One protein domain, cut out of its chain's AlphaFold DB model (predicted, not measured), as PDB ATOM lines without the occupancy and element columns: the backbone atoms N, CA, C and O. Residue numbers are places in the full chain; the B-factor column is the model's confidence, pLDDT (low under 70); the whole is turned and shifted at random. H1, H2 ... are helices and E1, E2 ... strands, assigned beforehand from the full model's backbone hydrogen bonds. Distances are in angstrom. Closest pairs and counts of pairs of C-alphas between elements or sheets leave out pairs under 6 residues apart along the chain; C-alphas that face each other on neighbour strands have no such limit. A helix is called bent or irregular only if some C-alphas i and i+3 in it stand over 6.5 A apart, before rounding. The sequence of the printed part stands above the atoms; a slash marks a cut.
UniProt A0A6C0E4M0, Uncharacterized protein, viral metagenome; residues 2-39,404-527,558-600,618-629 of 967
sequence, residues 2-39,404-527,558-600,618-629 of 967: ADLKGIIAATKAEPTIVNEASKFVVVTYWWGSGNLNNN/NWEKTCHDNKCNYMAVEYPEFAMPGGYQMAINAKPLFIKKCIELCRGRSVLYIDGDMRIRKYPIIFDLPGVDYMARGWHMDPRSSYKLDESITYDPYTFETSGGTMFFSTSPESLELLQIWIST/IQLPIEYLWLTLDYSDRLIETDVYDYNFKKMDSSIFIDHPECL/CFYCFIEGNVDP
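What this domain is: This is residues 2 to 39, 404 to 527, 558 to 600 and 618 to 629 of the 967 residues of an uncharacterized protein of viral metagenome (UniProt A0A6C0E4M0). A strongly twisted sheet of six strands makes the core, with the long helix H4 over one face and the short H2 over the other, three layers in all; H1 and H6 pack on H4. Toward one end of the longest axis reach the loop of residues 480 to 507 and the helices H7 and H8, off the sheet, while H9 is a separate short piece. The 217 printed residues, with nine named helices and seven named strands, run H1 E1 H2 E2 H3 H4 E3 H5 E4 E5 H6 E6 H7 H8 E7 H9; the class is mixed, with 106 residues in named elements. The mixed sheet has the order E2 E1 E3 E5 E4 E6, and the whole is compact, radius of gyration of the C-alphas 17.9 A, spanning 52 by 41 by 40 A.

How they stand to each other: E2, residues 416 to 420, and E1, residues 24 to 30, are parallel, N 417 and O 26 being 2.8 A apart. E3, residues 452 to 456, is parallel to E1, with N 27 and O 454 at 2.8 A. E5, residues 508 to 511, is antiparallel to E3, with N 455 and O 509 at 2.8 A, and forms a hairpin with E4, residues 476 to 479, with N 510 and O 477 at 2.8 A. E6, residues 558 to 560, is parallel to E4, with N 560 and O 478 at 2.8 A. H4, residues 429 to 447, the hub, is on the sheet at a height of 7.2 A and has a kink of 51 degrees near residue 436; it is irregular, C-alphas 435 and 438 being 7.1 A apart. H2, residues 404 to 411, is on the opposite face at 10.0 A. H1, residues 2 to 9, touches H4 at a steep tilt of 44 degrees, the closest C-alphas, of Ile 8 and Phe 440, 6.2 A apart. H6, residues 515 to 527, only grazes the sheet and touches residues 438 to 442 of H4 alone, at a shallow tilt of 20 degrees, opposite ways, the closest C-alphas, of Pro 438 and Ile 525, 5.9 A apart. H3, residues 422 to 425, touches H4 only at the corner, the closest C-alphas, of Phe 424 and Ala 433, 5.7 A apart. E2, H3, H4 and E3 form a split strand-helix-strand unit, two parallel strands with E1 between them in the sheet, its crossover right-handed; E3, H5, residues 467 to 470, and E4 form another, with E5 between its two strands in the sheet, its crossover left-handed. H5 is on the sheet, over none of its strands. E7, residues 594 to 596, pairs with no named strand; its closest C-alpha to H7, residues 568 to 577, is that of His 596, 5.9 A from that of Thr 568. H8, residues 585 to 589, and H7 are near each other, with 6 pairs of C-alphas within 10 A; H9, residues 621 to 624, touches no helix. Every O i to N i+4 pair is within hydrogen-bond range in H1, H2, H6 and H8, against 12 of 15 in H4 and 5 of 6 in H7; H3, H5 and H9 are too short for one.

Where its parts are: H1 begins at C-alpha 2 (31.391, -26.211, 0.823) and H9 ends at C-alpha 624 (38.377, -20.376, -30.552). From first to last C-alpha H4 measures 24.1 A, E1 19.8 A, H6 18.2 A and H7 14.0 A.

The domain as a whole: The C-alphas farthest apart, of Ala 2 and Asp 582, are 52.3 A apart. Residues 40 to 403, 528 to 557 and 601 to 617 are not printed, with gaps between C-alphas of 14.7 A, 22.6 A and 23.5 A. The links H1 to E1 and E4 to E5 are long. Mean pLDDT of the printed part is 89.1; residue 2, residues 488 to 493 and residues 572 to 583 are under 70.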
ATOM      1  N   ALA A   2      32.326 -26.190  -0.318       60.06
ATOM      2  CA  ALA A   2      31.391 -26.211   0.823       60.06
ATOM      3  C   ALA A   2      31.472 -24.930   1.677       60.06
ATOM      4  O   ALA A   2      30.441 -24.378   2.043       60.06
ATOM      5  N   ASP A   3      32.690 -24.428   1.883       82.31
ATOM      6  CA  ASP A   3      32.959 -23.178   2.599       82.31
ATOM      7  C   ASP A   3      32.404 -21.937   1.867       82.31
ATOM      8  O   ASP A   3      31.612 -21.182   2.418       82.31
ATOM      9  N   LEU A   4      32.665 -21.820   0.556       86.12
ATOM     10  CA  LEU A   4      32.134 -20.745  -0.302       86.12
ATOM     11  C   LEU A   4      30.607 -20.609  -0.245       86.12
ATOM     12  O   LEU A   4      30.081 -19.503  -0.164       86.12
ATOM     13  N   LYS A   5      29.879 -21.733  -0.275       88.50
ATOM     14  CA  LYS A   5      28.415 -21.706  -0.150       88.50
ATOM     15  C   LYS A   5      27.977 -21.145   1.200       88.50
ATOM     16  O   LYS A   5      26.976 -20.442   1.240       88.50
ATOM     17  N   GLY A   6      28.702 -21.455   2.274       92.12
ATOM     18  CA  GLY A   6      28.442 -20.919   3.610       92.12
ATOM     19  C   GLY A   6      28.650 -19.407   3.673       92.12
ATOM     20  O   GLY A   6      27.750 -18.704   4.127       92.12
ATOM     21  N   ILE A   7      29.779 -18.926   3.141       92.19
ATOM     22  CA  ILE A   7      30.134 -17.497   3.079       92.19
ATOM     23  C   ILE A   7      29.045 -16.702   2.341       92.19
ATOM     24  O   ILE A   7      28.447 -15.795   2.910       92.19
ATOM     25  N   ILE A   8      28.696 -17.107   1.114       93.44
ATOM     26  CA  ILE A   8      27.681 -16.408   0.307       93.44
ATOM     27  C   ILE A   8      26.268 -16.540   0.903       93.44
ATOM     28  O   ILE A   8      25.460 -15.615   0.827       93.44
ATOM     29  N   ALA A   9      25.925 -17.684   1.504       92.00
ATOM     30  CA  ALA A   9      24.605 -17.868   2.109       92.00
ATOM     31  C   ALA A   9      24.401 -17.014   3.371       92.00
ATOM     32  O   ALA A   9      23.258 -16.680   3.690       92.00
ATOM     33  N   ALA A  10      25.482 -16.668   4.078       92.19
ATOM     34  CA  ALA A  10      25.442 -15.830   5.272       92.19
ATOM     35  C   ALA A  10      25.178 -14.345   4.964       92.19
ATOM     36  O   ALA A  10      24.820 -13.594   5.877       92.19
ATOM     37  N   THR A  11      25.303 -13.934   3.700       91.38
ATOM     38  CA  THR A  11      25.108 -12.555   3.249       91.38
ATOM     39  C   THR A  11      23.721 -12.026   3.585       91.38
ATOM     40  O   THR A  11      22.694 -12.583   3.187       91.38
ATOM     41  N   LYS A  12      23.707 -10.891   4.285       91.56
ATOM     42  CA  LYS A  12      22.519 -10.089   4.581       91.56
ATOM     43  C   LYS A  12      22.721  -8.712   3.963       91.56
ATOM     44  O   LYS A  12      23.306  -7.839   4.592       91.56
ATOM     45  N   ALA A  13      22.270  -8.553   2.728       94.69
ATOM     46  CA  ALA A  13      22.290  -7.285   2.012       94.69
ATOM     47  C   ALA A  13      20.892  -7.000   1.460       94.69
ATOM     48  O   ALA A  13      20.145  -7.930   1.146       94.69
ATOM     49  N   GLU A  14      20.543  -5.722   1.363       96.69
ATOM     50  CA  GLU A  14      19.344  -5.268   0.666       96.69
ATOM     51  C   GLU A  14      19.759  -4.310  -0.453       96.69
ATOM     52  O   GLU A  14      20.691  -3.528  -0.259       96.69
ATOM     53  N   PRO A  15      19.091  -4.359  -1.616       97.88
ATOM     54  CA  PRO A  15      19.394  -3.438  -2.696       97.88
ATOM     55  C   PRO A  15      18.915  -2.021  -2.367       97.88
ATOM     56  O   PRO A  15      17.811  -1.826  -1.849       97.88
ATOM     57  N   THR A  16      19.708  -1.028  -2.755       98.44
ATOM     58  CA  THR A  16      19.293   0.373  -2.782       98.44
ATOM     59  C   THR A  16      18.417   0.604  -4.008       98.44
ATOM     60  O   THR A  16      18.865   0.455  -5.149       98.44
ATOM     61  N   ILE A  17      17.153   0.968  -3.778       98.31
ATOM     62  CA  ILE A  17      16.185   1.244  -4.843       98.31
ATOM     63  C   ILE A  17      16.140   2.750  -5.114       98.31
ATOM     64  O   ILE A  17      15.657   3.526  -4.294       98.31
ATOM     65  N   VAL A  18      16.654   3.149  -6.276       98.38
ATOM     66  CA  VAL A  18      16.686   4.540  -6.767       98.38
ATOM     67  C   VAL A  18      15.620   4.762  -7.847       98.38
ATOM     68  O   VAL A  18      15.093   5.863  -7.995       98.38
ATOM     69  N   ASN A  19      15.270   3.708  -8.588       98.19
ATOM     70  CA  ASN A  19      14.280   3.722  -9.658       98.19
ATOM     71  C   ASN A  19      13.323   2.532  -9.509       98.19
ATOM     72  O   ASN A  19      13.636   1.403  -9.890       98.19
ATOM     73  N   GLU A  20      12.126   2.795  -8.983       97.69
ATOM     74  CA  GLU A  20      11.108   1.760  -8.764       97.69
ATOM     75  C   GLU A  20      10.609   1.109 -10.060       97.69
ATOM     76  O   GLU A  20      10.241  -0.066 -10.042       97.69
ATOM     77  N   ALA A  21      10.627   1.848 -11.176       97.12
ATOM     78  CA  ALA A  21      10.200   1.347 -12.481       97.12
ATOM     79  C   ALA A  21      11.226   0.398 -13.122       97.12
ATOM     80  O   ALA A  21      10.862  -0.380 -14.005       97.12
ATOM     81  N   SER A  22      12.485   0.447 -12.671       97.81
ATOM     82  CA  SER A  22      13.525  -0.464 -13.138       97.81
ATOM     83  C   SER A  22      13.234  -1.895 -12.693       97.81
ATOM     84  O   SER A  22      12.891  -2.170 -11.532       97.81
ATOM     85  N   LYS A  23      13.407  -2.828 -13.627       97.62
ATOM     86  CA  LYS A  23      13.190  -4.264 -13.430       97.62
ATOM     87  C   LYS A  23      14.460  -5.010 -13.043       97.62
ATOM     88  O   LYS A  23      14.402  -6.224 -12.854       97.62
ATOM     89  N   PHE A  24      15.582  -4.310 -12.901       98.56
ATOM     90  CA  PHE A  24      16.856  -4.908 -12.534       98.56
ATOM     91  C   PHE A  24      17.523  -4.187 -11.359       98.56
ATOM     92  O   PHE A  24      17.129  -3.093 -10.944       98.56
ATOM     93  N   VAL A  25      18.523  -4.856 -10.792       98.75
ATOM     94  CA  VAL A  25      19.442  -4.320  -9.790       98.75
ATOM     95  C   VAL A  25      20.860  -4.614 -10.255       98.75
ATOM     96  O   VAL A  25      21.183  -5.754 -10.587       98.75
ATOM     97  N   VAL A  26      21.697  -3.584 -10.270       98.81
ATOM     98  CA  VAL A  26      23.126  -3.692 -10.537       98.81
ATOM     99  C   VAL A  26      23.804  -4.247  -9.295       98.81
ATOM    100  O   VAL A  26      23.634  -3.714  -8.202       98.81
ATOM    101  N   VAL A  27      24.557  -5.328  -9.418       98.62
ATOM    102  CA  VAL A  27      25.202  -5.952  -8.268       98.62
ATOM    103  C   VAL A  27      26.682  -6.122  -8.502       98.62
ATOM    104  O   VAL A  27      27.130  -6.380  -9.616       98.62
ATOM    105  N   THR A  28      27.426  -6.043  -7.414       97.62
ATOM    106  CA  THR A  28      28.834  -6.400  -7.400       97.62
ATOM    107  C   THR A  28      29.205  -6.936  -6.028       97.62
ATOM    108  O   THR A  28      28.514  -6.696  -5.031       97.62
ATOM    109  N   TYR A  29      30.293  -7.685  -5.965       95.38
ATOM    110  CA  TYR A  29      30.925  -8.001  -4.699       95.38
ATOM    111  C   TYR A  29      32.390  -7.636  -4.770       95.38
ATOM    112  O   TYR A  29      32.998  -7.610  -5.836       95.38
ATOM    113  N   TRP A  30      32.951  -7.354  -3.609       93.25
ATOM    114  CA  TRP A  30      34.315  -6.888  -3.500       93.25
ATOM    115  C   TRP A  30      34.952  -7.420  -2.224       93.25
ATOM    116  O   TRP A  30      34.296  -8.008  -1.361       93.25
ATOM    117  N   TRP A  31      36.262  -7.261  -2.135       89.75
ATOM    118  CA  TRP A  31      37.055  -7.678  -0.992       89.75
ATOM    119  C   TRP A  31      38.285  -6.788  -0.877       89.75
ATOM    120  O   TRP A  31      38.595  -6.005  -1.774       89.75
ATOM    121  N   GLY A  32      39.006  -6.927   0.232       83.81
ATOM    122  CA  GLY A  32      40.244  -6.187   0.439       83.81
ATOM    123  C   GLY A  32      40.023  -4.769   0.949       83.81
ATOM    124  O   GLY A  32      40.761  -3.868   0.563       83.81
ATOM    125  N   SER A  33      39.046  -4.556   1.833       86.44
ATOM    126  CA  SER A  33      38.972  -3.314   2.606       86.44
ATOM    127  C   SER A  33      40.313  -3.018   3.285       86.44
ATOM    128  O   SER A  33      40.932  -3.890   3.898       86.44
ATOM    129  N   GLY A  34      40.793  -1.786   3.106       83.56
ATOM    130  CA  GLY A  34      42.124  -1.349   3.535       83.56
ATOM    131  C   GLY A  34      43.272  -1.685   2.572       83.56
ATOM    132  O   GLY A  34      44.387  -1.220   2.807       83.56
ATOM    133  N   ASN A  35      43.023  -2.432   1.491       85.00
ATOM    134  CA  ASN A  35      43.992  -2.670   0.419       85.00
ATOM    135  C   ASN A  35      43.807  -1.668  -0.729       85.00
ATOM    136  O   ASN A  35      42.713  -1.164  -0.979       85.00
ATOM    137  N   LEU A  36      44.898  -1.419  -1.453       86.00
ATOM    138  CA  LEU A  36      44.931  -0.555  -2.631       86.00
ATOM    139  C   LEU A  36      44.699  -1.379  -3.903       86.00
ATOM    140  O   LEU A  36      45.315  -2.434  -4.075       86.00
ATOM    141  N   ASN A  37      43.873  -0.878  -4.820       85.56
ATOM    142  CA  ASN A  37      43.727  -1.444  -6.155       85.56
ATOM    143  C   ASN A  37      44.752  -0.818  -7.110       85.56
ATOM    144  O   ASN A  37      44.557   0.279  -7.633       85.56
ATOM    145  N   ASN A  38      45.835  -1.541  -7.396       83.75
ATOM    146  CA  ASN A  38      46.901  -1.062  -8.282       83.75
ATOM    147  C   ASN A  38      46.453  -0.797  -9.731       83.75
ATOM    148  O   ASN A  38      47.124  -0.030 -10.421       83.75
ATOM    149  N   ASN A  39      45.324  -1.357 -10.180       83.25
ATOM    150  CA  ASN A  39      44.788  -1.109 -11.526       83.25
ATOM    151  C   ASN A  39      44.238   0.317 -11.689       83.25
ATOM    152  O   ASN A  39      44.102   0.801 -12.812       83.25
ATOM    153  N   ASN A 404      32.720   5.089  -5.541       92.62
ATOM    154  CA  ASN A 404      32.576   5.654  -6.883       92.62
ATOM    155  C   ASN A 404      31.632   4.811  -7.749       92.62
ATOM    156  O   ASN A 404      30.776   5.370  -8.433       92.62
ATOM    157  N   TRP A 405      31.742   3.483  -7.694       96.19
ATOM    158  CA  TRP A 405      30.837   2.565  -8.388       96.19
ATOM    159  C   TRP A 405      29.370   2.790  -7.979       96.19
ATOM    160  O   TRP A 405      28.520   3.038  -8.840       96.19
ATOM    161  N   GLU A 406      29.075   2.823  -6.675       98.00
ATOM    162  CA  GLU A 406      27.726   3.064  -6.140       98.00
ATOM    163  C   GLU A 406      27.198   4.440  -6.554       98.00
ATOM    164  O   GLU A 406      26.047   4.570  -6.982       98.00
ATOM    165  N   LYS A 407      28.061   5.463  -6.507       97.69
ATOM    166  CA  LYS A 407      27.735   6.813  -6.972       97.69
ATOM    167  C   LYS A 407      27.356   6.820  -8.452       97.69
ATOM    168  O   LYS A 407      26.346   7.421  -8.808       97.69
ATOM    169  N   THR A 408      28.115   6.139  -9.316       97.69
ATOM    170  CA  THR A 408      27.793   6.080 -10.754       97.69
ATOM    171  C   THR A 408      26.468   5.368 -11.018       97.69
ATOM    172  O   THR A 408      25.697   5.820 -11.866       97.69
ATOM    173  N   CYS A 409      26.148   4.318 -10.254       98.56
ATOM    174  CA  CYS A 409      24.848   3.654 -10.320       98.56
ATOM    175  C   CYS A 409      23.717   4.602  -9.901       98.56
ATOM    176  O   CYS A 409      22.728   4.746 -10.623       98.56
ATOM    177  N   HIS A 410      23.881   5.279  -8.763       98.56
ATOM    178  CA  HIS A 410      22.904   6.221  -8.227       98.56
ATOM    179  C   HIS A 410      22.633   7.386  -9.192       98.56
ATOM    180  O   HIS A 410      21.479   7.652  -9.530       98.56
ATOM    181  N   ASP A 411      23.686   8.047  -9.678       98.25
ATOM    182  CA  ASP A 411      23.585   9.206 -10.574       98.25
ATOM    183  C   ASP A 411      22.904   8.843 -11.902       98.25
ATOM    184  O   ASP A 411      22.161   9.647 -12.471       98.25
ATOM    185  N   ASN A 412      23.074   7.596 -12.351       98.19
ATOM    186  CA  ASN A 412      22.418   7.050 -13.536       98.19
ATOM    187  C   ASN A 412      21.096   6.335 -13.243       98.19
ATOM    188  O   ASN A 412      20.577   5.641 -14.116       98.19
ATOM    189  N   LYS A 413      20.518   6.514 -12.048       98.50
ATOM    190  CA  LYS A 413      19.200   5.980 -11.657       98.50
ATOM    191  C   LYS A 413      19.096   4.455 -11.760       98.50
ATOM    192  O   LYS A 413      18.019   3.917 -12.017       98.50
ATOM    193  N   CYS A 414      20.207   3.755 -11.570       98.62
ATOM    194  CA  CYS A 414      20.234   2.305 -11.472       98.62
ATOM    195  C   CYS A 414      20.020   1.895 -10.012       98.62
ATOM    196  O   CYS A 414      20.622   2.473  -9.109       98.62
ATOM    197  N   ASN A 415      19.179   0.889  -9.769       98.75
ATOM    198  CA  ASN A 415      19.146   0.230  -8.462       98.75
ATOM    199  C   ASN A 415      20.457  -0.529  -8.275       98.75
ATOM    200  O   ASN A 415      20.939  -1.108  -9.248       98.75
ATOM    201  N   TYR A 416      21.016  -0.571  -7.068       98.69
ATOM    202  CA  TYR A 416      22.317  -1.210  -6.867       98.69
ATOM    203  C   TYR A 416      22.458  -1.946  -5.534       98.69
ATOM    204  O   TYR A 416      21.740  -1.674  -4.574       98.69
ATOM    205  N   MET A 417      23.389  -2.899  -5.486       98.19
ATOM    206  CA  MET A 417      23.771  -3.628  -4.279       98.19
ATOM    207  C   MET A 417      25.236  -4.073  -4.367       98.19
ATOM    208  O   MET A 417      25.575  -4.928  -5.186       98.19
ATOM    209  N   ALA A 418      26.091  -3.536  -3.499       97.25
ATOM    210  CA  ALA A 418      27.470  -3.985  -3.339       97.25
ATOM    211  C   ALA A 418      27.626  -4.779  -2.033       97.25
ATOM    212  O   ALA A 418      27.049  -4.420  -1.006       97.25
ATOM    213  N   VAL A 419      28.394  -5.871  -2.059       96.81
ATOM    214  CA  VAL A 419      28.645  -6.703  -0.870       96.81
ATOM    215  C   VAL A 419      30.137  -6.936  -0.680       96.81
ATOM    216  O   VAL A 419      30.813  -7.413  -1.589       96.81
ATOM    217  N   GLU A 420      30.640  -6.645   0.516       95.12
ATOM    218  CA  GLU A 420      32.008  -6.992   0.898       95.12
ATOM    219  C   GLU A 420      32.080  -8.439   1.411       95.12
ATOM    220  O   GLU A 420      31.281  -8.838   2.261       95.12
ATOM    221  N   TYR A 421      33.075  -9.199   0.943       94.50
ATOM    222  CA  TYR A 421      33.464 -10.507   1.483       94.50
ATOM    223  C   TYR A 421      34.917 -10.472   1.979       94.50
ATOM    224  O   TYR A 421      35.843 -10.779   1.217       94.50
ATOM    225  N   PRO A 422      35.154 -10.099   3.248       91.62
ATOM    226  CA  PRO A 422      36.498 -10.019   3.818       91.62
ATOM    227  C   PRO A 422      37.282 -11.334   3.736       91.62
ATOM    228  O   PRO A 422      38.510 -11.325   3.657       91.62
ATOM    229  N   GLU A 423      36.591 -12.475   3.703       91.50
ATOM    230  CA  GLU A 423      37.185 -13.808   3.590       91.50
ATOM    231  C   GLU A 423      38.024 -13.969   2.315       91.50
ATOM    232  O   GLU A 423      39.002 -14.716   2.303       91.50
ATOM    233  N   PHE A 424      37.687 -13.241   1.247       90.12
ATOM    234  CA  PHE A 424      38.423 -13.281  -0.016       90.12
ATOM    235  C   PHE A 424      39.709 -12.442  -0.001       90.12
ATOM    236  O   PHE A 424      40.543 -12.598  -0.889       90.12
ATOM    237  N   ALA A 425      39.914 -11.594   1.014       86.56
ATOM    238  CA  ALA A 425      41.139 -10.805   1.167       86.56
ATOM    239  C   ALA A 425      42.333 -11.619   1.701       86.56
ATOM    240  O   ALA A 425      43.464 -11.133   1.695       86.56
ATOM    241  N   MET A 426      42.101 -12.846   2.177       85.31
ATOM    242  CA  MET A 426      43.159 -13.732   2.666       85.31
ATOM    243  C   MET A 426      44.005 -14.299   1.507       85.31
ATOM    244  O   MET A 426      43.502 -14.419   0.387       85.31
ATOM    245  N   PRO A 427      45.271 -14.706   1.736       79.00
ATOM    246  CA  PRO A 427      46.082 -15.374   0.715       79.00
ATOM    247  C   PRO A 427      45.358 -16.577   0.084       79.00
ATOM    248  O   PRO A 427      44.811 -17.417   0.794       79.00
ATOM    249  N   GLY A 428      45.331 -16.651  -1.251       76.75
ATOM    250  CA  GLY A 428      44.562 -17.658  -2.005       76.75
ATOM    251  C   GLY A 428      43.060 -17.355  -2.151       76.75
ATOM    252  O   GLY A 428      42.369 -18.011  -2.931       76.75
ATOM    253  N   GLY A 429      42.557 -16.323  -1.467       82.38
ATOM    254  CA  GLY A 429      41.167 -15.872  -1.523       82.38
ATOM    255  C   GLY A 429      40.753 -15.293  -2.879       82.38
ATOM    256  O   GLY A 429      39.579 -15.356  -3.225       82.38
ATOM    257  N   TYR A 430      41.700 -14.835  -3.704       78.56
ATOM    258  CA  TYR A 430      41.417 -14.305  -5.044       78.56
ATOM    259  C   TYR A 430      40.746 -15.342  -5.961       78.56
ATOM    260  O   TYR A 430      39.703 -15.085  -6.562       78.56
ATOM    261  N   GLN A 431      41.283 -16.565  -6.021       78.69
ATOM    262  CA  GLN A 431      40.673 -17.630  -6.824       78.69
ATOM    263  C   GLN A 431      39.324 -18.085  -6.246       78.69
ATOM    264  O   GLN A 431      38.415 -18.467  -6.990       78.69
ATOM    265  N   MET A 432      39.179 -18.041  -4.918       82.69
ATOM    266  CA  MET A 432      37.899 -18.273  -4.248       82.69
ATOM    267  C   MET A 432      36.868 -17.217  -4.650       82.69
ATOM    268  O   MET A 432      35.733 -17.585  -4.946       82.69
ATOM    269  N   ALA A 433      37.281 -15.950  -4.730       84.56
ATOM    270  CA  ALA A 433      36.454 -14.837  -5.165       84.56
ATOM    271  C   ALA A 433      35.955 -15.058  -6.593       84.56
ATOM    272  O   ALA A 433      34.749 -15.030  -6.802       84.56
ATOM    273  N   ILE A 434      36.833 -15.380  -7.552       80.88
ATOM    274  CA  ILE A 434      36.436 -15.677  -8.946       80.88
ATOM    275  C   ILE A 434      35.361 -16.774  -8.989       80.88
ATOM    276  O   ILE A 434      34.307 -16.615  -9.600       80.88
ATOM    277  N   ASN A 435      35.582 -17.873  -8.264       84.38
ATOM    278  CA  ASN A 435      34.647 -19.003  -8.236       84.38
ATOM    279  C   ASN A 435      33.334 -18.701  -7.490       84.38
ATOM    280  O   ASN A 435      32.370 -19.465  -7.611       84.38
ATOM    281  N   ALA A 436      33.283 -17.626  -6.700       91.31
ATOM    282  CA  ALA A 436      32.102 -17.217  -5.955       91.31
ATOM    283  C   ALA A 436      31.082 -16.467  -6.820       91.31
ATOM    284  O   ALA A 436      29.904 -16.464  -6.463       91.31
ATOM    285  N   LYS A 437      31.482 -15.900  -7.967       94.06
ATOM    286  CA  LYS A 437      30.609 -15.092  -8.836       94.06
ATOM    287  C   LYS A 437      29.250 -15.744  -9.150       94.06
ATOM    288  O   LYS A 437      28.229 -15.125  -8.848       94.06
ATOM    289  N   PRO A 438      29.161 -17.000  -9.639       95.38
ATOM    290  CA  PRO A 438      27.858 -17.609  -9.916       95.38
ATOM    291  C   PRO A 438      27.014 -17.868  -8.655       95.38
ATOM    292  O   PRO A 438      25.785 -17.804  -8.702       95.38
ATOM    293  N   LEU A 439      27.651 -18.137  -7.508       95.88
ATOM    294  CA  LEU A 439      26.953 -18.274  -6.224       95.88
ATOM    295  C   LEU A 439      26.402 -16.924  -5.759       95.88
ATOM    296  O   LEU A 439      25.259 -16.856  -5.307       95.88
ATOM    297  N   PHE A 440      27.203 -15.868  -5.891       97.06
ATOM    298  CA  PHE A 440      26.834 -14.506  -5.543       97.06
ATOM    299  C   PHE A 440      25.656 -14.017  -6.386       97.06
ATOM    300  O   PHE A 440      24.646 -13.610  -5.824       97.06
ATOM    301  N   ILE A 441      25.727 -14.144  -7.714       97.81
ATOM    302  CA  ILE A 441      24.643 -13.730  -8.618       97.81
ATOM    303  C   ILE A 441      23.343 -14.461  -8.273       97.81
ATOM    304  O   ILE A 441      22.297 -13.828  -8.121       97.81
ATOM    305  N   LYS A 442      23.409 -15.783  -8.059       97.31
ATOM    306  CA  LYS A 442      22.246 -16.567  -7.621       97.31
ATOM    307  C   LYS A 442      21.676 -16.041  -6.304       97.31
ATOM    308  O   LYS A 442      20.460 -15.922  -6.174       97.31
ATOM    309  N   LYS A 443      22.537 -15.694  -5.341       97.31
ATOM    310  CA  LYS A 443      22.103 -15.123  -4.066       97.31
ATOM    311  C   LYS A 443      21.450 -13.753  -4.242       97.31
ATOM    312  O   LYS A 443      20.432 -13.481  -3.612       97.31
ATOM    313  N   CYS A 444      21.987 -12.912  -5.118       98.12
ATOM    314  CA  CYS A 444      21.419 -11.606  -5.429       98.12
ATOM    315  C   CYS A 444      20.019 -11.718  -6.034       98.12
ATOM    316  O   CYS A 444      19.143 -10.960  -5.637       98.12
ATOM    317  N   ILE A 445      19.763 -12.699  -6.906       97.62
ATOM    318  CA  ILE A 445      18.414 -12.930  -7.453       97.62
ATOM    319  C   ILE A 445      17.397 -13.187  -6.325       97.62
ATOM    320  O   ILE A 445      16.279 -12.676  -6.372       97.62
ATOM    321  N   GLU A 446      17.785 -13.919  -5.275       96.06
ATOM    322  CA  GLU A 446      16.933 -14.138  -4.095       96.06
ATOM    323  C   GLU A 446      16.687 -12.843  -3.300       96.06
ATOM    324  O   GLU A 446      15.586 -12.624  -2.792       96.06
ATOM    325  N   LEU A 447      17.708 -11.986  -3.176       96.88
ATOM    326  CA  LEU A 447      17.662 -10.754  -2.380       96.88
ATOM    327  C   LEU A 447      16.957  -9.593  -3.100       96.88
ATOM    328  O   LEU A 447      16.334  -8.756  -2.448       96.88
ATOM    329  N   CYS A 448      16.987  -9.559  -4.433       95.75
ATOM    330  CA  CYS A 448      16.472  -8.457  -5.252       95.75
ATOM    331  C   CYS A 448      14.941  -8.461  -5.446       95.75
ATOM    332  O   CYS A 448      14.417  -7.732  -6.290       95.75
ATOM    333  N   ARG A 449      14.198  -9.235  -4.640       89.88
ATOM    334  CA  ARG A 449      12.724  -9.187  -4.519       89.88
ATOM    335  C   ARG A 449      11.977  -9.312  -5.860       89.88
ATOM    336  O   ARG A 449      10.999  -8.608  -6.095       89.88
ATOM    337  N   GLY A 450      12.432 -10.210  -6.732       94.00
ATOM    338  CA  GLY A 450      11.803 -10.465  -8.035       94.00
ATOM    339  C   GLY A 450      12.297  -9.575  -9.179       94.00
ATOM    340  O   GLY A 450      11.797  -9.710 -10.292       94.00
ATOM    341  N   ARG A 451      13.276  -8.694  -8.935       97.62
ATOM    342  CA  ARG A 451      14.019  -7.999  -9.993       97.62
ATOM    343  C   ARG A 451      15.154  -8.874 -10.520       97.62
ATOM    344  O   ARG A 451      15.747  -9.652  -9.772       97.62
ATOM    345  N   SER A 452      15.461  -8.707 -11.801       98.50
ATOM    346  CA  SER A 452      16.634  -9.299 -12.440       98.50
ATOM    347  C   SER A 452      17.926  -8.706 -11.870       98.50
ATOM    348  O   SER A 452      17.924  -7.656 -11.224       98.50
ATOM    349  N   VAL A 453      19.046  -9.371 -12.119       98.62
ATOM    350  CA  VAL A 453      20.362  -8.974 -11.621       98.62
ATOM    351  C   VAL A 453      21.274  -8.652 -12.795       98.62
ATOM    352  O   VAL A 453      21.478  -9.497 -13.661       98.62
ATOM    353  N   LEU A 454      21.850  -7.451 -12.801       98.62
ATOM    354  CA  LEU A 454      22.960  -7.075 -13.672       98.62
ATOM    355  C   LEU A 454      24.245  -7.093 -12.847       98.62
ATOM    356  O   LEU A 454      24.487  -6.189 -12.057       98.62
ATOM    357  N   TYR A 455      25.066  -8.118 -13.007       98.38
ATOM    358  CA  TYR A 455      26.403  -8.128 -12.441       98.38
ATOM    359  C   TYR A 455      27.331  -7.242 -13.276       98.38
ATOM    360  O   TYR A 455      27.408  -7.432 -14.494       98.38
ATOM    361  N   ILE A 456      28.050  -6.336 -12.611       97.31
ATOM    362  CA  ILE A 456      29.240  -5.686 -13.170       97.31
ATOM    363  C   ILE A 456      30.404  -5.739 -12.175       97.31
ATOM    364  O   ILE A 456      30.183  -5.709 -10.958       97.31
ATOM    365  N   ASP A 457      31.640  -5.820 -12.669       94.31
ATOM    366  CA  ASP A 457      32.821  -5.789 -11.797       94.31
ATOM    367  C   ASP A 457      32.922  -4.443 -11.043       94.31
ATOM    368  O   ASP A 457      32.425  -3.403 -11.487       94.31
ATOM    369  N   GLY A 458      33.507  -4.473  -9.840       93.00
ATOM    370  CA  GLY A 458      33.527  -3.323  -8.924       93.00
ATOM    371  C   GLY A 458      34.431  -2.166  -9.368       93.00
ATOM    372  O   GLY A 458      34.340  -1.075  -8.811       93.00
ATOM    373  N   ASP A 459      35.297  -2.393 -10.354       89.94
ATOM    374  CA  ASP A 459      36.168  -1.405 -11.001       89.94
ATOM    375  C   ASP A 459      35.582  -0.837 -12.307       89.94
ATOM    376  O   ASP A 459      36.215  -0.014 -12.971       89.94
ATOM    377  N   MET A 460      34.352  -1.217 -12.655       94.75
ATOM    378  CA  MET A 460      33.614  -0.682 -13.799       94.75
ATOM    379  C   MET A 460      32.713   0.494 -13.404       94.75
ATOM    380  O   MET A 460      32.488   0.765 -12.226       94.75
ATOM    381  N   ARG A 461      32.181   1.233 -14.384       95.12
ATOM    382  CA  ARG A 461      31.274   2.364 -14.134       95.12
ATOM    383  C   ARG A 461      30.072   2.328 -15.062       95.12
ATOM    384  O   ARG A 461      30.166   1.949 -16.225       95.12
ATOM    385  N   ILE A 462      28.931   2.771 -14.538       97.19
ATOM    386  CA  ILE A 462      27.747   3.048 -15.351       97.19
ATOM    387  C   ILE A 462      27.808   4.506 -15.793       97.19
ATOM    388  O   ILE A 462      27.899   5.411 -14.965       97.19
ATOM    389  N   ARG A 463      27.732   4.742 -17.103       96.38
ATOM    390  CA  ARG A 463      27.736   6.087 -17.697       96.38
ATOM    391  C   ARG A 463      26.345   6.592 -18.050       96.38
ATOM    392  O   ARG A 463      26.157   7.802 -18.145       96.38
ATOM    393  N   LYS A 464      25.399   5.674 -18.276       96.25
ATOM    394  CA  LYS A 464      24.011   5.952 -18.669       96.25
ATOM    395  C   LYS A 464      23.086   4.865 -18.160       96.25
ATOM    396  O   LYS A 464      23.514   3.723 -18.037       96.25
ATOM    397  N   TYR A 465      21.811   5.194 -17.951       98.06
ATOM    398  CA  TYR A 465      20.799   4.191 -17.620       98.06
ATOM    399  C   TYR A 465      20.644   3.170 -18.769       98.06
ATOM    400  O   TYR A 465      20.206   3.548 -19.861       98.06
ATOM    401  N   PRO A 466      20.982   1.887 -18.556       97.06
ATOM    402  CA  PRO A 466      20.985   0.882 -19.611       97.06
ATOM    403  C   PRO A 466      19.599   0.236 -19.773       97.06
ATOM    404  O   PRO A 466      19.344  -0.869 -19.292       97.06
ATOM    405  N   ILE A 467      18.696   0.930 -20.475       96.81
ATOM    406  CA  ILE A 467      17.281   0.533 -20.643       96.81
ATOM    407  C   ILE A 467      17.087  -0.884 -21.211       96.81
ATOM    408  O   ILE A 467      16.065  -1.514 -20.951       96.81
ATOM    409  N   ILE A 468      18.072  -1.425 -21.937       97.38
ATOM    410  CA  ILE A 468      18.012  -2.786 -22.486       97.38
ATOM    411  C   ILE A 468      17.762  -3.848 -21.404       97.38
ATOM    412  O   ILE A 468      17.079  -4.832 -21.668       97.38
ATOM    413  N   PHE A 469      18.230  -3.635 -20.169       98.12
ATOM    414  CA  PHE A 469      18.048  -4.586 -19.068       98.12
ATOM    415  C   PHE A 469      16.646  -4.546 -18.432       98.12
ATOM    416  O   PHE A 469      16.321  -5.409 -17.617       98.12
ATOM    417  N   ASP A 470      15.785  -3.598 -18.826       97.75
ATOM    418  CA  ASP A 470      14.354  -3.597 -18.479       97.75
ATOM    419  C   ASP A 470      13.494  -4.418 -19.456       97.75
ATOM    420  O   ASP A 470      12.276  -4.575 -19.250       97.75
ATOM    421  N   LEU A 471      14.106  -4.941 -20.523       96.06
ATOM    422  CA  LEU A 471      13.420  -5.716 -21.544       96.06
ATOM    423  C   LEU A 471      12.825  -6.993 -20.917       96.06
ATOM    424  O   LEU A 471      13.554  -7.810 -20.344       96.06
ATOM    425  N   PRO A 472      11.494  -7.180 -20.968       92.88
ATOM    426  CA  PRO A 472      10.864  -8.336 -20.356       92.88
ATOM    427  C   PRO A 472      11.146  -9.606 -21.159       92.88
ATOM    428  O   PRO A 472      11.282  -9.577 -22.379       92.88
ATOM    429  N   GLY A 473      11.152 -10.743 -20.467       93.50
ATOM    430  CA  GLY A 473      11.218 -12.050 -21.113       93.50
ATOM    431  C   GLY A 473      12.593 -12.436 -21.654       93.50
ATOM    432  O   GLY A 473      12.666 -13.434 -22.354       93.50
ATOM    433  N   VAL A 474      13.665 -11.707 -21.340       97.69
ATOM    434  CA  VAL A 474      15.039 -12.143 -21.637       97.69
ATOM    435  C   VAL A 474      15.594 -12.944 -20.465       97.69
ATOM    436  O   VAL A 474      15.478 -12.522 -19.316       97.69
ATOM    437  N   ASP A 475      16.207 -14.093 -20.747       98.50
ATOM    438  CA  ASP A 475      16.740 -14.996 -19.727       98.50
ATOM    439  C   ASP A 475      18.144 -14.585 -19.274       98.50
ATOM    440  O   ASP A 475      18.450 -14.640 -18.078       98.50
ATOM    441  N   TYR A 476      18.985 -14.176 -20.226       98.62
ATOM    442  CA  TYR A 476      20.399 -13.876 -20.010       98.62
ATOM    443  C   TYR A 476      20.907 -12.820 -21.003       98.62
ATOM    444  O   TYR A 476      20.522 -12.827 -22.172       98.62
ATOM    445  N   MET A 477      21.786 -11.923 -20.559       98.50
ATOM    446  CA  MET A 477      22.519 -11.025 -21.460       98.50
ATOM    447  C   MET A 477      23.974 -10.928 -21.029       98.50
ATOM    448  O   MET A 477      24.255 -10.854 -19.838       98.50
ATOM    449  N   ALA A 478      24.900 -10.882 -21.977       97.25
ATOM    450  CA  ALA A 478      26.303 -10.598 -21.690       97.25
ATOM    451  C   ALA A 478      27.026 -10.152 -22.960       97.25
ATOM    452  O   ALA A 478      26.505 -10.315 -24.064       97.25
ATOM    453  N   ARG A 479      28.228  -9.589 -22.816       93.88
ATOM    454  CA  ARG A 479      29.063  -9.172 -23.954       93.88
ATOM    455  C   ARG A 479      29.298 -10.352 -24.911       93.88
ATOM    456  O   ARG A 479      29.704 -11.408 -24.448       93.88
ATOM    457  N   GLY A 480      29.076 -10.182 -26.215       92.88
ATOM    458  CA  GLY A 480      29.373 -11.217 -27.222       92.88
ATOM    459  C   GLY A 480      30.603 -10.882 -28.068       92.88
ATOM    460  O   GLY A 480      30.519 -10.003 -28.930       92.88
ATOM    461  N   TRP A 481      31.731 -11.571 -27.863       89.75
ATOM    462  CA  TRP A 481      32.996 -11.270 -28.559       89.75
ATOM    463  C   TRP A 481      32.904 -11.427 -30.081       89.75
ATOM    464  O   TRP A 481      33.480 -10.626 -30.810       89.75
ATOM    465  N   HIS A 482      32.136 -12.402 -30.570       90.81
ATOM    466  CA  HIS A 482      32.009 -12.686 -32.006       90.81
ATOM    467  C   HIS A 482      30.822 -11.993 -32.691       90.81
ATOM    468  O   HIS A 482      30.638 -12.142 -33.896       90.81
ATOM    469  N   MET A 483      30.019 -11.224 -31.951       91.94
ATOM    470  CA  MET A 483      28.879 -10.480 -32.503       91.94
ATOM    471  C   MET A 483      29.250  -9.042 -32.915       91.94
ATOM    472  O   MET A 483      28.586  -8.453 -33.767       91.94
ATOM    473  N   ASP A 484      30.317  -8.474 -32.350       91.12
ATOM    474  CA  ASP A 484      30.719  -7.089 -32.611       91.12
ATOM    475  C   ASP A 484      32.174  -7.030 -33.103       91.12
ATOM    476  O   ASP A 484      33.103  -7.147 -32.287       91.12
ATOM    477  N   PRO A 485      32.406  -6.849 -34.416       86.19
ATOM    478  CA  PRO A 485      33.744  -6.926 -34.989       86.19
ATOM    479  C   PRO A 485      34.656  -5.778 -34.534       86.19
ATOM    480  O   PRO A 485      35.873  -5.950 -34.553       86.19
ATOM    481  N   ARG A 486      34.104  -4.666 -34.017       84.62
ATOM    482  CA  ARG A 486      34.875  -3.545 -33.438       84.62
ATOM    483  C   ARG A 486      35.719  -3.967 -32.232       84.62
ATOM    484  O   ARG A 486      36.655  -3.276 -31.851       84.62
ATOM    485  N   SER A 487      35.371  -5.092 -31.612       77.19
ATOM    486  CA  SER A 487      36.060  -5.625 -30.436       77.19
ATOM    487  C   SER A 487      37.195  -6.595 -30.738       77.19
ATOM    488  O   SER A 487      37.911  -6.987 -29.812       77.19
ATOM    489  N   SER A 488      37.339  -7.015 -32.000       69.12
ATOM    490  CA  SER A 488      38.351  -7.993 -32.381       69.12
ATOM    491  C   SER A 488      39.734  -7.458 -32.013       69.12
ATOM    492  O   SER A 488      40.040  -6.295 -32.226       69.12
ATOM    493  N   TYR A 489      40.599  -8.286 -31.434       59.47
ATOM    494  CA  TYR A 489      42.015  -7.928 -31.275       59.47
ATOM    495  C   TYR A 489      42.795  -8.093 -32.589       59.47
ATOM    496  O   TYR A 489      43.949  -7.689 -32.672       59.47
ATOM    497  N   LYS A 490      42.145  -8.684 -33.597       57.88
ATOM    498  CA  LYS A 490      42.653  -8.975 -34.936       57.88
ATOM    499  C   LYS A 490      42.025  -8.049 -35.974       57.88
ATOM    500  O   LYS A 490      41.620  -8.507 -37.042       57.88
ATOM    501  N   LEU A 491      41.847  -6.769 -35.634       56.66
ATOM    502  CA  LEU A 491      41.261  -5.778 -36.553       56.66
ATOM    503  C   LEU A 491      42.032  -5.697 -37.878       56.66
ATOM    504  O   LEU A 491      41.470  -5.290 -38.887       56.66
ATOM    505  N   ASP A 492      43.298  -6.108 -37.871       54.94
ATOM    506  CA  ASP A 492      44.188  -6.193 -39.021       54.94
ATOM    507  C   ASP A 492      44.072  -7.501 -39.823       54.94
ATOM    508  O   ASP A 492      44.574  -7.557 -40.944       54.94
ATOM    509  N   GLU A 493      43.439  -8.552 -39.285       60.09
ATOM    510  CA  GLU A 493      43.339  -9.850 -39.963       60.09
ATOM    511  C   GLU A 493      42.030 -10.014 -40.742       60.09
ATOM    512  O   GLU A 493      42.092 -10.393 -41.909       60.09
ATOM    513  N   SER A 494      40.861  -9.813 -40.104       72.62
ATOM    514  CA  SER A 494      39.556  -9.952 -40.773       72.62
ATOM    515  C   SER A 494      38.344  -9.535 -39.932       72.62
ATOM    516  O   SER A 494      38.246  -9.881 -38.750       72.62
ATOM    517  N   ILE A 495      37.349  -8.894 -40.563       76.88
ATOM    518  CA  ILE A 495      36.015  -8.702 -39.967       76.88
ATOM    519  C   ILE A 495      35.329 -10.065 -39.860       76.88
ATOM    520  O   ILE A 495      35.093 -10.741 -40.858       76.88
ATOM    521  N   THR A 496      34.975 -10.464 -38.639       83.19
ATOM    522  CA  THR A 496      34.281 -11.728 -38.382       83.19
ATOM    523  C   THR A 496      33.042 -11.489 -37.526       83.19
ATOM    524  O   THR A 496      33.136 -10.894 -36.456       83.19
ATOM    525  N   TYR A 497      31.898 -11.980 -38.003       92.31
ATOM    526  CA  TYR A 497      30.621 -11.978 -37.296       92.31
ATOM    527  C   TYR A 497      30.087 -13.410 -37.231       92.31
ATOM    528  O   TYR A 497      29.770 -14.013 -38.259       92.31
ATOM    529  N   ASP A 498      30.017 -13.958 -36.023       93.31
ATOM    530  CA  ASP A 498      29.438 -15.267 -35.735       93.31
ATOM    531  C   ASP A 498      28.665 -15.198 -34.412       93.31
ATOM    532  O   ASP A 498      29.238 -15.376 -33.336       93.31
ATOM    533  N   PRO A 499      27.350 -14.951 -34.457       94.12
ATOM    534  CA  PRO A 499      26.542 -14.867 -33.256       94.12
ATOM    535  C   PRO A 499      26.154 -16.257 -32.707       94.12
ATOM    536  O   PRO A 499      25.497 -16.333 -31.669       94.12
ATOM    537  N   TYR A 500      26.529 -17.363 -33.362       94.38
ATOM    538  CA  TYR A 500      26.200 -18.727 -32.924       94.38
ATOM    539  C   TYR A 500      27.270 -19.351 -32.024       94.38
ATOM    540  O   TYR A 500      26.961 -20.232 -31.213       94.38
ATOM    541  N   THR A 501      28.510 -18.882 -32.149       92.94
ATOM    542  CA  THR A 501      29.594 -19.196 -31.221       92.94
ATOM    543  C   THR A 501      29.571 -18.164 -30.099       92.94
ATOM    544  O   THR A 501      30.009 -17.030 -30.267       92.94
ATOM    545  N   PHE A 502      29.015 -18.534 -28.945       93.44
ATOM    546  CA  PHE A 502      28.881 -17.593 -27.832       93.44
ATOM    547  C   PHE A 502      30.165 -17.552 -27.000       93.44
ATOM    548  O   PHE A 502      30.478 -18.506 -26.290       93.44
ATOM    549  N   GLU A 503      30.879 -16.436 -27.055       92.69
ATOM    550  CA  GLU A 503      32.022 -16.158 -26.191       92.69
ATOM    551  C   GLU A 503      31.786 -14.831 -25.467       92.69
ATOM    552  O   GLU A 503      31.368 -13.848 -26.087       92.69
ATOM    553  N   THR A 504      32.043 -14.796 -24.157       93.19
ATOM    554  CA  THR A 504      31.724 -13.638 -23.316       93.19
ATOM    555  C   THR A 504      32.853 -13.213 -22.383       93.19
ATOM    556  O   THR A 504      33.880 -13.875 -22.286       93.19
ATOM    557  N   SER A 505      32.658 -12.073 -21.721       90.69
ATOM    558  CA  SER A 505      33.531 -11.546 -20.672       90.69
ATOM    559  C   SER A 505      32.834 -11.618 -19.318       90.69
ATOM    560  O   SER A 505      31.615 -11.473 -19.221       90.69
ATOM    561  N   GLY A 506      33.626 -11.775 -18.260       88.88
ATOM    562  CA  GLY A 506      33.147 -11.821 -16.880       88.88
ATOM    563  C   GLY A 506      32.766 -10.464 -16.285       88.88
ATOM    564  O   GLY A 506      32.305 -10.450 -15.143       88.88
ATOM    565  N   GLY A 507      32.961  -9.366 -17.026       91.62
ATOM    566  CA  GLY A 507      32.781  -7.999 -16.530       91.62
ATOM    567  C   GLY A 507      31.338  -7.499 -16.511       91.62
ATOM    568  O   GLY A 507      30.989  -6.749 -15.614       91.62
ATOM    569  N   THR A 508      30.477  -7.943 -17.438       96.31
ATOM    570  CA  THR A 508      29.059  -7.529 -17.508       96.31
ATOM    571  C   THR A 508      28.172  -8.728 -17.827       96.31
ATOM    572  O   THR A 508      28.239  -9.271 -18.932       96.31
ATOM    573  N   MET A 509      27.305  -9.124 -16.890       97.62
ATOM    574  CA  MET A 509      26.395 -10.265 -17.058       97.62
ATOM    575  C   MET A 509      25.031 -10.015 -16.413       97.62
ATOM    576  O   MET A 509      24.924  -9.763 -15.217       97.62
ATOM    577  N   PHE A 510      23.966 -10.154 -17.189       98.62
ATOM    578  CA  PHE A 510      22.585 -10.051 -16.742       98.62
ATOM    579  C   PHE A 510      21.954 -11.431 -16.590       98.62
ATOM    580  O   PHE A 510      21.989 -12.238 -17.517       98.62
ATOM    581  N   PHE A 511      21.288 -11.657 -15.463       98.56
ATOM    582  CA  PHE A 511      20.489 -12.843 -15.184       98.56
ATOM    583  C   PHE A 511      19.088 -12.432 -14.743       98.56
ATOM    584  O   PHE A 511      18.917 -11.633 -13.818       98.56
ATOM    585  N   SER A 512      18.074 -12.993 -15.391       98.25
ATOM    586  CA  SER A 512      16.689 -12.790 -14.981       98.25
ATOM    587  C   SER A 512      16.276 -13.728 -13.844       98.25
ATOM    588  O   SER A 512      17.028 -14.590 -13.393       98.25
ATOM    589  N   THR A 513      15.034 -13.586 -13.391       97.25
ATOM    590  CA  THR A 513      14.414 -14.513 -12.437       97.25
ATOM    591  C   THR A 513      13.781 -15.737 -13.115       97.25
ATOM    592  O   THR A 513      12.995 -16.441 -12.478       97.25
ATOM    593  N   SER A 514      14.036 -15.968 -14.410       96.69
ATOM    594  CA  SER A 514      13.438 -17.083 -15.145       96.69
ATOM    595  C   SER A 514      14.024 -18.438 -14.722       96.69
ATOM    596  O   SER A 514      15.180 -18.511 -14.285       96.69
ATOM    597  N   PRO A 515      13.255 -19.539 -14.850       96.00
ATOM    598  CA  PRO A 515      13.765 -20.885 -14.600       96.00
ATOM    599  C   PRO A 515      15.034 -21.211 -15.399       96.00
ATOM    600  O   PRO A 515      15.943 -21.832 -14.859       96.00
ATOM    601  N   GLU A 516      15.118 -20.752 -16.647       97.06
ATOM    602  CA  GLU A 516      16.250 -20.965 -17.549       97.06
ATOM    603  C   GLU A 516      17.513 -20.264 -17.045       97.06
ATOM    604  O   GLU A 516      18.597 -20.848 -17.036       97.06
ATOM    605  N   SER A 517      17.376 -19.020 -16.577       97.81
ATOM    606  CA  SER A 517      18.487 -18.254 -16.005       97.81
ATOM    607  C   SER A 517      19.018 -18.913 -14.725       97.81
ATOM    608  O   SER A 517      20.228 -19.058 -14.527       97.81
ATOM    609  N   LEU A 518      18.110 -19.406 -13.874       97.31
ATOM    610  CA  LEU A 518      18.457 -20.142 -12.657       97.31
ATOM    611  C   LEU A 518      19.091 -21.511 -12.952       97.31
ATOM    612  O   LEU A 518      19.991 -21.937 -12.221       97.31
ATOM    613  N   GLU A 519      18.649 -22.197 -14.009       96.94
ATOM    614  CA  GLU A 519      19.259 -23.442 -14.483       96.94
ATOM    615  C   GLU A 519      20.684 -23.192 -14.991       96.94
ATOM    616  O   GLU A 519      21.602 -23.901 -14.573       96.94
ATOM    617  N   LEU A 520      20.905 -22.145 -15.796       97.69
ATOM    618  CA  LEU A 520      22.240 -21.732 -16.239       97.69
ATOM    619  C   LEU A 520      23.170 -21.482 -15.045       97.69
ATOM    620  O   LEU A 520      24.264 -22.047 -14.998       97.69
ATOM    621  N   LEU A 521      22.726 -20.716 -14.042       97.44
ATOM    622  CA  LEU A 521      23.503 -20.497 -12.816       97.44
ATOM    623  C   LEU A 521      23.818 -21.815 -12.105       97.44
ATOM    624  O   LEU A 521      24.931 -22.012 -11.626       97.44
ATOM    625  N   GLN A 522      22.870 -22.750 -12.049       96.81
ATOM    626  CA  GLN A 522      23.089 -24.041 -11.410       96.81
ATOM    627  C   GLN A 522      24.118 -24.901 -12.160       96.81
ATOM    628  O   GLN A 522      24.978 -25.519 -11.516       96.81
ATOM    629  N   ILE A 523      24.064 -24.914 -13.495       96.69
ATOM    630  CA  ILE A 523      25.045 -25.595 -14.347       96.69
ATOM    631  C   ILE A 523      26.418 -24.939 -14.173       96.69
ATOM    632  O   ILE A 523      27.401 -25.654 -13.958       96.69
ATOM    633  N   TRP A 524      26.485 -23.606 -14.161       95.88
ATOM    634  CA  TRP A 524      27.722 -22.856 -13.954       95.88
ATOM    635  C   TRP A 524      28.350 -23.159 -12.597       95.88
ATOM    636  O   TRP A 524      29.493 -23.607 -12.551       95.88
ATOM    637  N   ILE A 525      27.580 -23.080 -11.504       94.25
ATOM    638  CA  ILE A 525      28.032 -23.457 -10.152       94.25
ATOM    639  C   ILE A 525      28.594 -24.883 -10.140       94.25
ATOM    640  O   ILE A 525      29.647 -25.127  -9.552       94.25
ATOM    641  N   SER A 526      27.889 -25.841 -10.753       94.00
ATOM    642  CA  SER A 526      28.320 -27.244 -10.755       94.00
ATOM    643  C   SER A 526      29.590 -27.473 -11.579       94.00
ATOM    644  O   SER A 526      30.470 -28.214 -11.148       94.00
ATOM    645  N   THR A 527      29.721 -26.783 -12.712       92.44
ATOM    646  CA  THR A 527      30.878 -26.891 -13.606       92.44
ATOM    647  C   THR A 527      32.105 -26.248 -12.977       92.44
ATOM    648  O   THR A 527      33.151 -26.888 -12.902       92.44
ATOM    649  N   ILE A 558      20.340 -11.892 -25.198       97.56
ATOM    650  CA  ILE A 558      20.901 -10.764 -25.936       97.56
ATOM    651  C   ILE A 558      22.408 -10.770 -25.735       97.56
ATOM    652  O   ILE A 558      22.907 -10.645 -24.617       97.56
ATOM    653  N   GLN A 559      23.140 -10.905 -26.834       97.12
ATOM    654  CA  GLN A 559      24.566 -10.615 -26.834       97.12
ATOM    655  C   GLN A 559      24.734  -9.094 -26.883       97.12
ATOM    656  O   GLN A 559      24.211  -8.445 -27.785       97.12
ATOM    657  N   LEU A 560      25.427  -8.524 -25.899       97.19
ATOM    658  CA  LEU A 560      25.602  -7.081 -25.735       97.19
ATOM    659  C   LEU A 560      26.805  -6.579 -26.551       97.19
ATOM    660  O   LEU A 560      27.841  -7.260 -26.556       97.19
ATOM    661  N   PRO A 561      26.702  -5.435 -27.253       95.38
ATOM    662  CA  PRO A 561      27.808  -4.864 -28.025       95.38
ATOM    663  C   PRO A 561      28.859  -4.217 -27.104       95.38
ATOM    664  O   PRO A 561      28.703  -4.221 -25.878       95.38
ATOM    665  N   ILE A 562      29.951  -3.686 -27.669       92.88
ATOM    666  CA  ILE A 562      31.057  -3.103 -26.879       92.88
ATOM    667  C   ILE A 562      30.638  -1.946 -25.965       92.88
ATOM    668  O   ILE A 562      31.291  -1.713 -24.957       92.88
ATOM    669  N   GLU A 563      29.542  -1.245 -26.254       94.88
ATOM    670  CA  GLU A 563      29.050  -0.132 -25.435       94.88
ATOM    671  C   GLU A 563      28.643  -0.542 -24.000       94.88
ATOM    672  O   GLU A 563      28.546   0.317 -23.121       94.88
ATOM    673  N   TYR A 564      28.425  -1.839 -23.747       96.81
ATOM    674  CA  TYR A 564      28.080  -2.403 -22.429       96.81
ATOM    675  C   TYR A 564      29.267  -3.064 -21.707       96.81
ATOM    676  O   TYR A 564      29.104  -3.637 -20.626       96.81
ATOM    677  N   LEU A 565      30.451  -3.020 -22.317       93.88
ATOM    678  CA  LEU A 565      31.735  -3.364 -21.715       93.88
ATOM    679  C   LEU A 565      32.815  -2.624 -22.505       93.88
ATOM    680  O   LEU A 565      33.541  -3.210 -23.311       93.88
ATOM    681  N   TRP A 566      32.866  -1.307 -22.327       90.94
ATOM    682  CA  TRP A 566      33.832  -0.475 -23.024       90.94
ATOM    683  C   TRP A 566      35.168  -0.501 -22.287       90.94
ATOM    684  O   TRP A 566      35.296   0.061 -21.203       90.94
ATOM    685  N   LEU A 567      36.176  -1.148 -22.863       88.00
ATOM    686  CA  LEU A 567      37.515  -1.204 -22.283       88.00
ATOM    687  C   LEU A 567      38.253   0.100 -22.600       88.00
ATOM    688  O   LEU A 567      38.943   0.177 -23.610       88.00
ATOM    689  N   THR A 568      38.071   1.137 -21.777       81.88
ATOM    690  CA  THR A 568      38.458   2.524 -22.100       81.88
ATOM    691  C   THR A 568      39.901   2.648 -22.563       81.88
ATOM    692  O   THR A 568      40.155   3.269 -23.587       81.88
ATOM    693  N   LEU A 569      40.838   2.027 -21.851       73.88
ATOM    694  CA  LEU A 569      42.257   2.115 -22.192       73.88
ATOM    695  C   LEU A 569      42.598   1.305 -23.448       73.88
ATOM    696  O   LEU A 569      43.341   1.762 -24.306       73.88
ATOM    697  N   ASP A 570      41.993   0.131 -23.603       71.44
ATOM    698  CA  ASP A 570      42.292  -0.770 -24.712       71.44
ATOM    699  C   ASP A 570      41.655  -0.326 -26.034       71.44
ATOM    700  O   ASP A 570      42.287  -0.376 -27.087       71.44
ATOM    701  N   TYR A 571      40.374   0.046 -26.008       72.56
ATOM    702  CA  TYR A 571      39.611   0.368 -27.211       72.56
ATOM    703  C   TYR A 571      39.916   1.761 -27.731       72.56
ATOM    704  O   TYR A 571      39.956   1.931 -28.947       72.56
ATOM    705  N   SER A 572      40.164   2.742 -26.859       66.56
ATOM    706  CA  SER A 572      40.583   4.064 -27.322       66.56
ATOM    707  C   SER A 572      41.890   3.973 -28.103       66.56
ATOM    708  O   SER A 572      41.945   4.485 -29.215       66.56
ATOM    709  N   ASP A 573      42.886   3.245 -27.600       66.44
ATOM    710  CA  ASP A 573      44.159   3.100 -28.307       66.44
ATOM    711  C   ASP A 573      43.994   2.308 -29.608       66.44
ATOM    712  O   ASP A 573      44.384   2.780 -30.673       66.44
ATOM    713  N   ARG A 574      43.350   1.133 -29.566       67.12
ATOM    714  CA  ARG A 574      43.182   0.294 -30.765       67.12
ATOM    715  C   ARG A 574      42.422   1.009 -31.878       67.12
ATOM    716  O   ARG A 574      42.887   1.005 -33.011       67.12
ATOM    717  N   LEU A 575      41.283   1.627 -31.563       66.06
ATOM    718  CA  LEU A 575      40.420   2.252 -32.568       66.06
ATOM    719  C   LEU A 575      41.015   3.541 -33.143       66.06
ATOM    720  O   LEU A 575      40.694   3.889 -34.273       66.06
ATOM    721  N   ILE A 576      41.873   4.239 -32.391       63.88
ATOM    722  CA  ILE A 576      42.596   5.419 -32.887       63.88
ATOM    723  C   ILE A 576      43.816   5.009 -33.725       63.88
ATOM    724  O   ILE A 576      44.172   5.706 -34.668       63.88
ATOM    725  N   GLU A 577      44.487   3.906 -33.377       61.78
ATOM    726  CA  GLU A 577      45.718   3.471 -34.046       61.78
ATOM    727  C   GLU A 577      45.488   2.724 -35.358       61.78
ATOM    728  O   GLU A 577      46.340   2.766 -36.247       61.78
ATOM    729  N   THR A 578      44.382   1.996 -35.471       57.22
ATOM    730  CA  THR A 578      44.037   1.303 -36.703       57.22
ATOM    731  C   THR A 578      43.287   2.286 -37.597       57.22
ATOM    732  O   THR A 578      42.119   2.550 -37.328       57.22
ATOM    733  N   ASP A 579      43.892   2.761 -38.693       56.81
ATOM    734  CA  ASP A 579      43.231   3.540 -39.774       56.81
ATOM    735  C   ASP A 579      42.025   2.803 -40.429       56.81
ATOM    736  O   ASP A 579      41.525   3.179 -41.485       56.81
ATOM    737  N   VAL A 580      41.577   1.699 -39.827       54.28
ATOM    738  CA  VAL A 580      40.495   0.808 -40.237       54.28
ATOM    739  C   VAL A 580      39.120   1.464 -40.051       54.28
ATOM    740  O   VAL A 580      38.186   1.092 -40.758       54.28
ATOM    741  N   TYR A 581      38.975   2.449 -39.152       61.06
ATOM    742  CA  TYR A 581      37.694   3.118 -38.894       61.06
ATOM    743  C   TYR A 581      37.811   4.647 -38.915       61.06
ATOM    744  O   TYR A 581      38.691   5.217 -38.275       61.06
ATOM    745  N   ASP A 582      36.862   5.318 -39.579       62.38
ATOM    746  CA  ASP A 582      36.659   6.768 -39.461       62.38
ATOM    747  C   ASP A 582      36.038   7.079 -38.084       62.38
ATOM    748  O   ASP A 582      34.821   7.053 -37.869       62.38
ATOM    749  N   TYR A 583      36.913   7.216 -37.087       67.50
ATOM    750  CA  TYR A 583      36.549   7.184 -35.678       67.50
ATOM    751  C   TYR A 583      36.183   8.572 -35.133       67.50
ATOM    752  O   TYR A 583      37.033   9.433 -34.897       67.50
ATOM    753  N   ASN A 584      34.901   8.775 -34.815       75.00
ATOM    754  CA  ASN A 584      34.438   9.958 -34.086       75.00
ATOM    755  C   ASN A 584      34.395   9.690 -32.571       75.00
ATOM    756  O   ASN A 584      33.402   9.174 -32.048       75.00
ATOM    757  N   PHE A 585      35.448  10.105 -31.855       73.00
ATOM    758  CA  PHE A 585      35.570   9.927 -30.399       73.00
ATOM    759  C   PHE A 585      34.359  10.464 -29.626       73.00
ATOM    760  O   PHE A 585      33.872   9.797 -28.725       73.00
ATOM    761  N   LYS A 586      33.825  11.641 -29.985       78.62
ATOM    762  CA  LYS A 586      32.670  12.225 -29.275       78.62
ATOM    763  C   LYS A 586      31.410  11.382 -29.453       78.62
ATOM    764  O   LYS A 586      30.673  11.179 -28.491       78.62
ATOM    765  N   LYS A 587      31.164  10.890 -30.674       82.06
ATOM    766  CA  LYS A 587      30.024  10.010 -30.967       82.06
ATOM    767  C   LYS A 587      30.129   8.720 -30.149       82.06
ATOM    768  O   LYS A 587      29.151   8.350 -29.507       82.06
ATOM    769  N   MET A 588      31.311   8.105 -30.108       81.75
ATOM    770  CA  MET A 588      31.548   6.870 -29.351       81.75
ATOM    771  C   MET A 588      31.508   7.072 -27.838       81.75
ATOM    772  O   MET A 588      30.830   6.322 -27.153       81.75
ATOM    773  N   ASP A 589      32.141   8.114 -27.303       84.69
ATOM    774  CA  ASP A 589      32.075   8.427 -25.870       84.69
ATOM    775  C   ASP A 589      30.620   8.588 -25.401       84.69
ATOM    776  O   ASP A 589      30.213   8.092 -24.350       84.69
ATOM    777  N   SER A 590      29.801   9.211 -26.252       89.94
ATOM    778  CA  SER A 590      28.376   9.370 -26.008       89.94
ATOM    779  C   SER A 590      27.555   8.090 -26.193       89.94
ATOM    780  O   SER A 590      26.403   8.085 -25.781       89.94
ATOM    781  N   SER A 591      28.062   7.010 -26.784       91.88
ATOM    782  CA  SER A 591      27.299   5.760 -26.923       91.88
ATOM    783  C   SER A 591      27.544   4.767 -25.786       91.88
ATOM    784  O   SER A 591      26.767   3.830 -25.626       91.88
ATOM    785  N   ILE A 592      28.570   4.987 -24.961       94.69
ATOM    786  CA  ILE A 592      28.953   4.075 -23.881       94.69
ATOM    787  C   ILE A 592      27.902   4.069 -22.760       94.69
ATOM    788  O   ILE A 592      27.540   5.114 -22.209       94.69
ATOM    789  N   PHE A 593      27.461   2.868 -22.381       96.94
ATOM    790  CA  PHE A 593      26.588   2.625 -21.232       96.94
ATOM    791  C   PHE A 593      27.378   2.190 -20.005       96.94
ATOM    792  O   PHE A 593      27.094   2.658 -18.900       96.94
ATOM    793  N   ILE A 594      28.357   1.304 -20.200       97.38
ATOM    794  CA  ILE A 594      29.176   0.736 -19.133       97.38
ATOM    795  C   ILE A 594      30.624   0.676 -19.615       97.38
ATOM    796  O   ILE A 594      30.903   0.079 -20.657       97.38
ATOM    797  N   ASP A 595      31.540   1.272 -18.860       94.44
ATOM    798  CA  ASP A 595      32.969   1.236 -19.149       94.44
ATOM    799  C   ASP A 595      33.789   0.585 -18.040       94.44
ATOM    800  O   ASP A 595      33.405   0.524 -16.872       94.44
ATOM    801  N   HIS A 596      34.949   0.092 -18.449       92.25
ATOM    802  CA  HIS A 596      36.035  -0.349 -17.599       92.25
ATOM    803  C   HIS A 596      37.168   0.682 -17.739       92.25
ATOM    804  O   HIS A 596      38.015   0.562 -18.632       92.25
ATOM    805  N   PRO A 597      37.171   1.739 -16.908       86.00
ATOM    806  CA  PRO A 597      38.144   2.825 -17.009       86.00
ATOM    807  C   PRO A 597      39.532   2.426 -16.506       86.00
ATOM    808  O   PRO A 597      40.510   3.112 -16.804       86.00
ATOM    809  N   GLU A 598      39.611   1.348 -15.726       86.69
ATOM    810  CA  GLU A 598      40.833   0.868 -15.092       86.69
ATOM    811  C   GLU A 598      41.604  -0.109 -15.981       86.69
ATOM    812  O   GLU A 598      41.106  -0.584 -17.003       86.69
ATOM    813  N   CYS A 599      42.854  -0.395 -15.624       79.50
ATOM    814  CA  CYS A 599      43.674  -1.302 -16.420       79.50
ATOM    815  C   CYS A 599      43.241  -2.747 -16.229       79.50
ATOM    816  O   CYS A 599      43.010  -3.189 -15.103       79.50
ATOM    817  N   LEU A 600      43.176  -3.491 -17.333       76.50
ATOM    818  CA  LEU A 600      42.939  -4.923 -17.272       76.50
ATOM    819  C   LEU A 600      44.065  -5.599 -16.495       76.50
ATOM    820  O   LEU A 600      45.252  -5.359 -16.733       76.50
ATOM    821  N   CYS A 618      39.429 -26.744 -19.647       83.12
ATOM    822  CA  CYS A 618      39.575 -27.906 -20.522       83.12
ATOM    823  C   CYS A 618      38.551 -27.842 -21.668       83.12
ATOM    824  O   CYS A 618      37.375 -27.563 -21.428       83.12
ATOM    825  N   PHE A 619      39.000 -28.157 -22.886       82.06
ATOM    826  CA  PHE A 619      38.204 -28.148 -24.125       82.06
ATOM    827  C   PHE A 619      37.789 -26.764 -24.640       82.06
ATOM    828  O   PHE A 619      37.009 -26.691 -25.586       82.06
ATOM    829  N   TYR A 620      38.313 -25.673 -24.075       86.00
ATOM    830  CA  TYR A 620      37.957 -24.323 -24.514       86.00
ATOM    831  C   TYR A 620      38.383 -24.015 -25.957       86.00
ATOM    832  O   TYR A 620      37.645 -23.342 -26.669       86.00
ATOM    833  N   CYS A 621      39.476 -24.614 -26.438       82.12
ATOM    834  CA  CYS A 621      39.923 -24.528 -27.836       82.12
ATOM    835  C   CYS A 621      38.853 -24.908 -28.881       82.12
ATOM    836  O   CYS A 621      38.958 -24.538 -30.052       82.12
ATOM    837  N   PHE A 622      37.802 -25.629 -28.468       82.94
ATOM    838  CA  PHE A 622      36.615 -25.880 -29.279       82.94
ATOM    839  C   PHE A 622      35.887 -24.585 -29.689       82.94
ATOM    840  O   PHE A 622      35.265 -24.553 -30.744       82.94
ATOM    841  N   ILE A 623      35.939 -23.525 -28.886       85.06
ATOM    842  CA  ILE A 623      35.296 -22.238 -29.180       85.06
ATOM    843  C   ILE A 623      36.174 -21.434 -30.143       85.06
ATOM    844  O   ILE A 623      35.733 -21.105 -31.243       85.06
ATOM    845  N   GLU A 624      37.445 -21.223 -29.790       75.94
ATOM    846  CA  GLU A 624      38.377 -20.376 -30.552       75.94
ATOM    847  C   GLU A 624      38.580 -20.840 -32.009       75.94
ATOM    848  O   GLU A 624      38.766 -20.029 -32.917       75.94
ATOM    849  N   GLY A 625      38.523 -22.152 -32.271       70.38
ATOM    850  CA  GLY A 625      38.723 -22.711 -33.614       70.38
ATOM    851  C   GLY A 625      37.509 -22.635 -34.554       70.38
ATOM    852  O   GLY A 625      37.663 -22.793 -35.774       70.38
ATOM    853  N   ASN A 626      36.307 -22.402 -34.014       71.19
ATOM    854  CA  ASN A 626      35.043 -22.715 -34.691       71.19
ATOM    855  C   ASN A 626      34.237 -21.514 -35.193       71.19
ATOM    856  O   ASN A 626      33.146 -21.713 -35.719       71.19
ATOM    857  N   VAL A 627      34.792 -20.305 -35.123       83.19
ATOM    858  CA  VAL A 627      34.114 -19.086 -35.585       83.19
ATOM    859  C   VAL A 627      33.789 -19.158 -37.089       83.19
ATOM    860  O   VAL A 627      34.690 -19.109 -37.929       83.19
ATOM    861  N   ASP A 628      32.520 -19.286 -37.471       88.31
ATOM    862  CA  ASP A 628      32.081 -19.418 -38.871       88.31
ATOM    863  C   ASP A 628      31.343 -18.141 -39.294       88.31
ATOM    864  O   ASP A 628      30.194 -17.981 -38.890       88.31
ATOM    865  N   PRO A 629      31.942 -17.253 -40.117       91.19
ATOM    866  CA  PRO A 629      31.290 -16.013 -40.537       91.19
ATOM    867  C   PRO A 629      29.904 -16.265 -41.141       91.19
ATOM    868  O   PRO A 629      29.732 -17.187 -41.953       91.19
TER     869      PRO A 629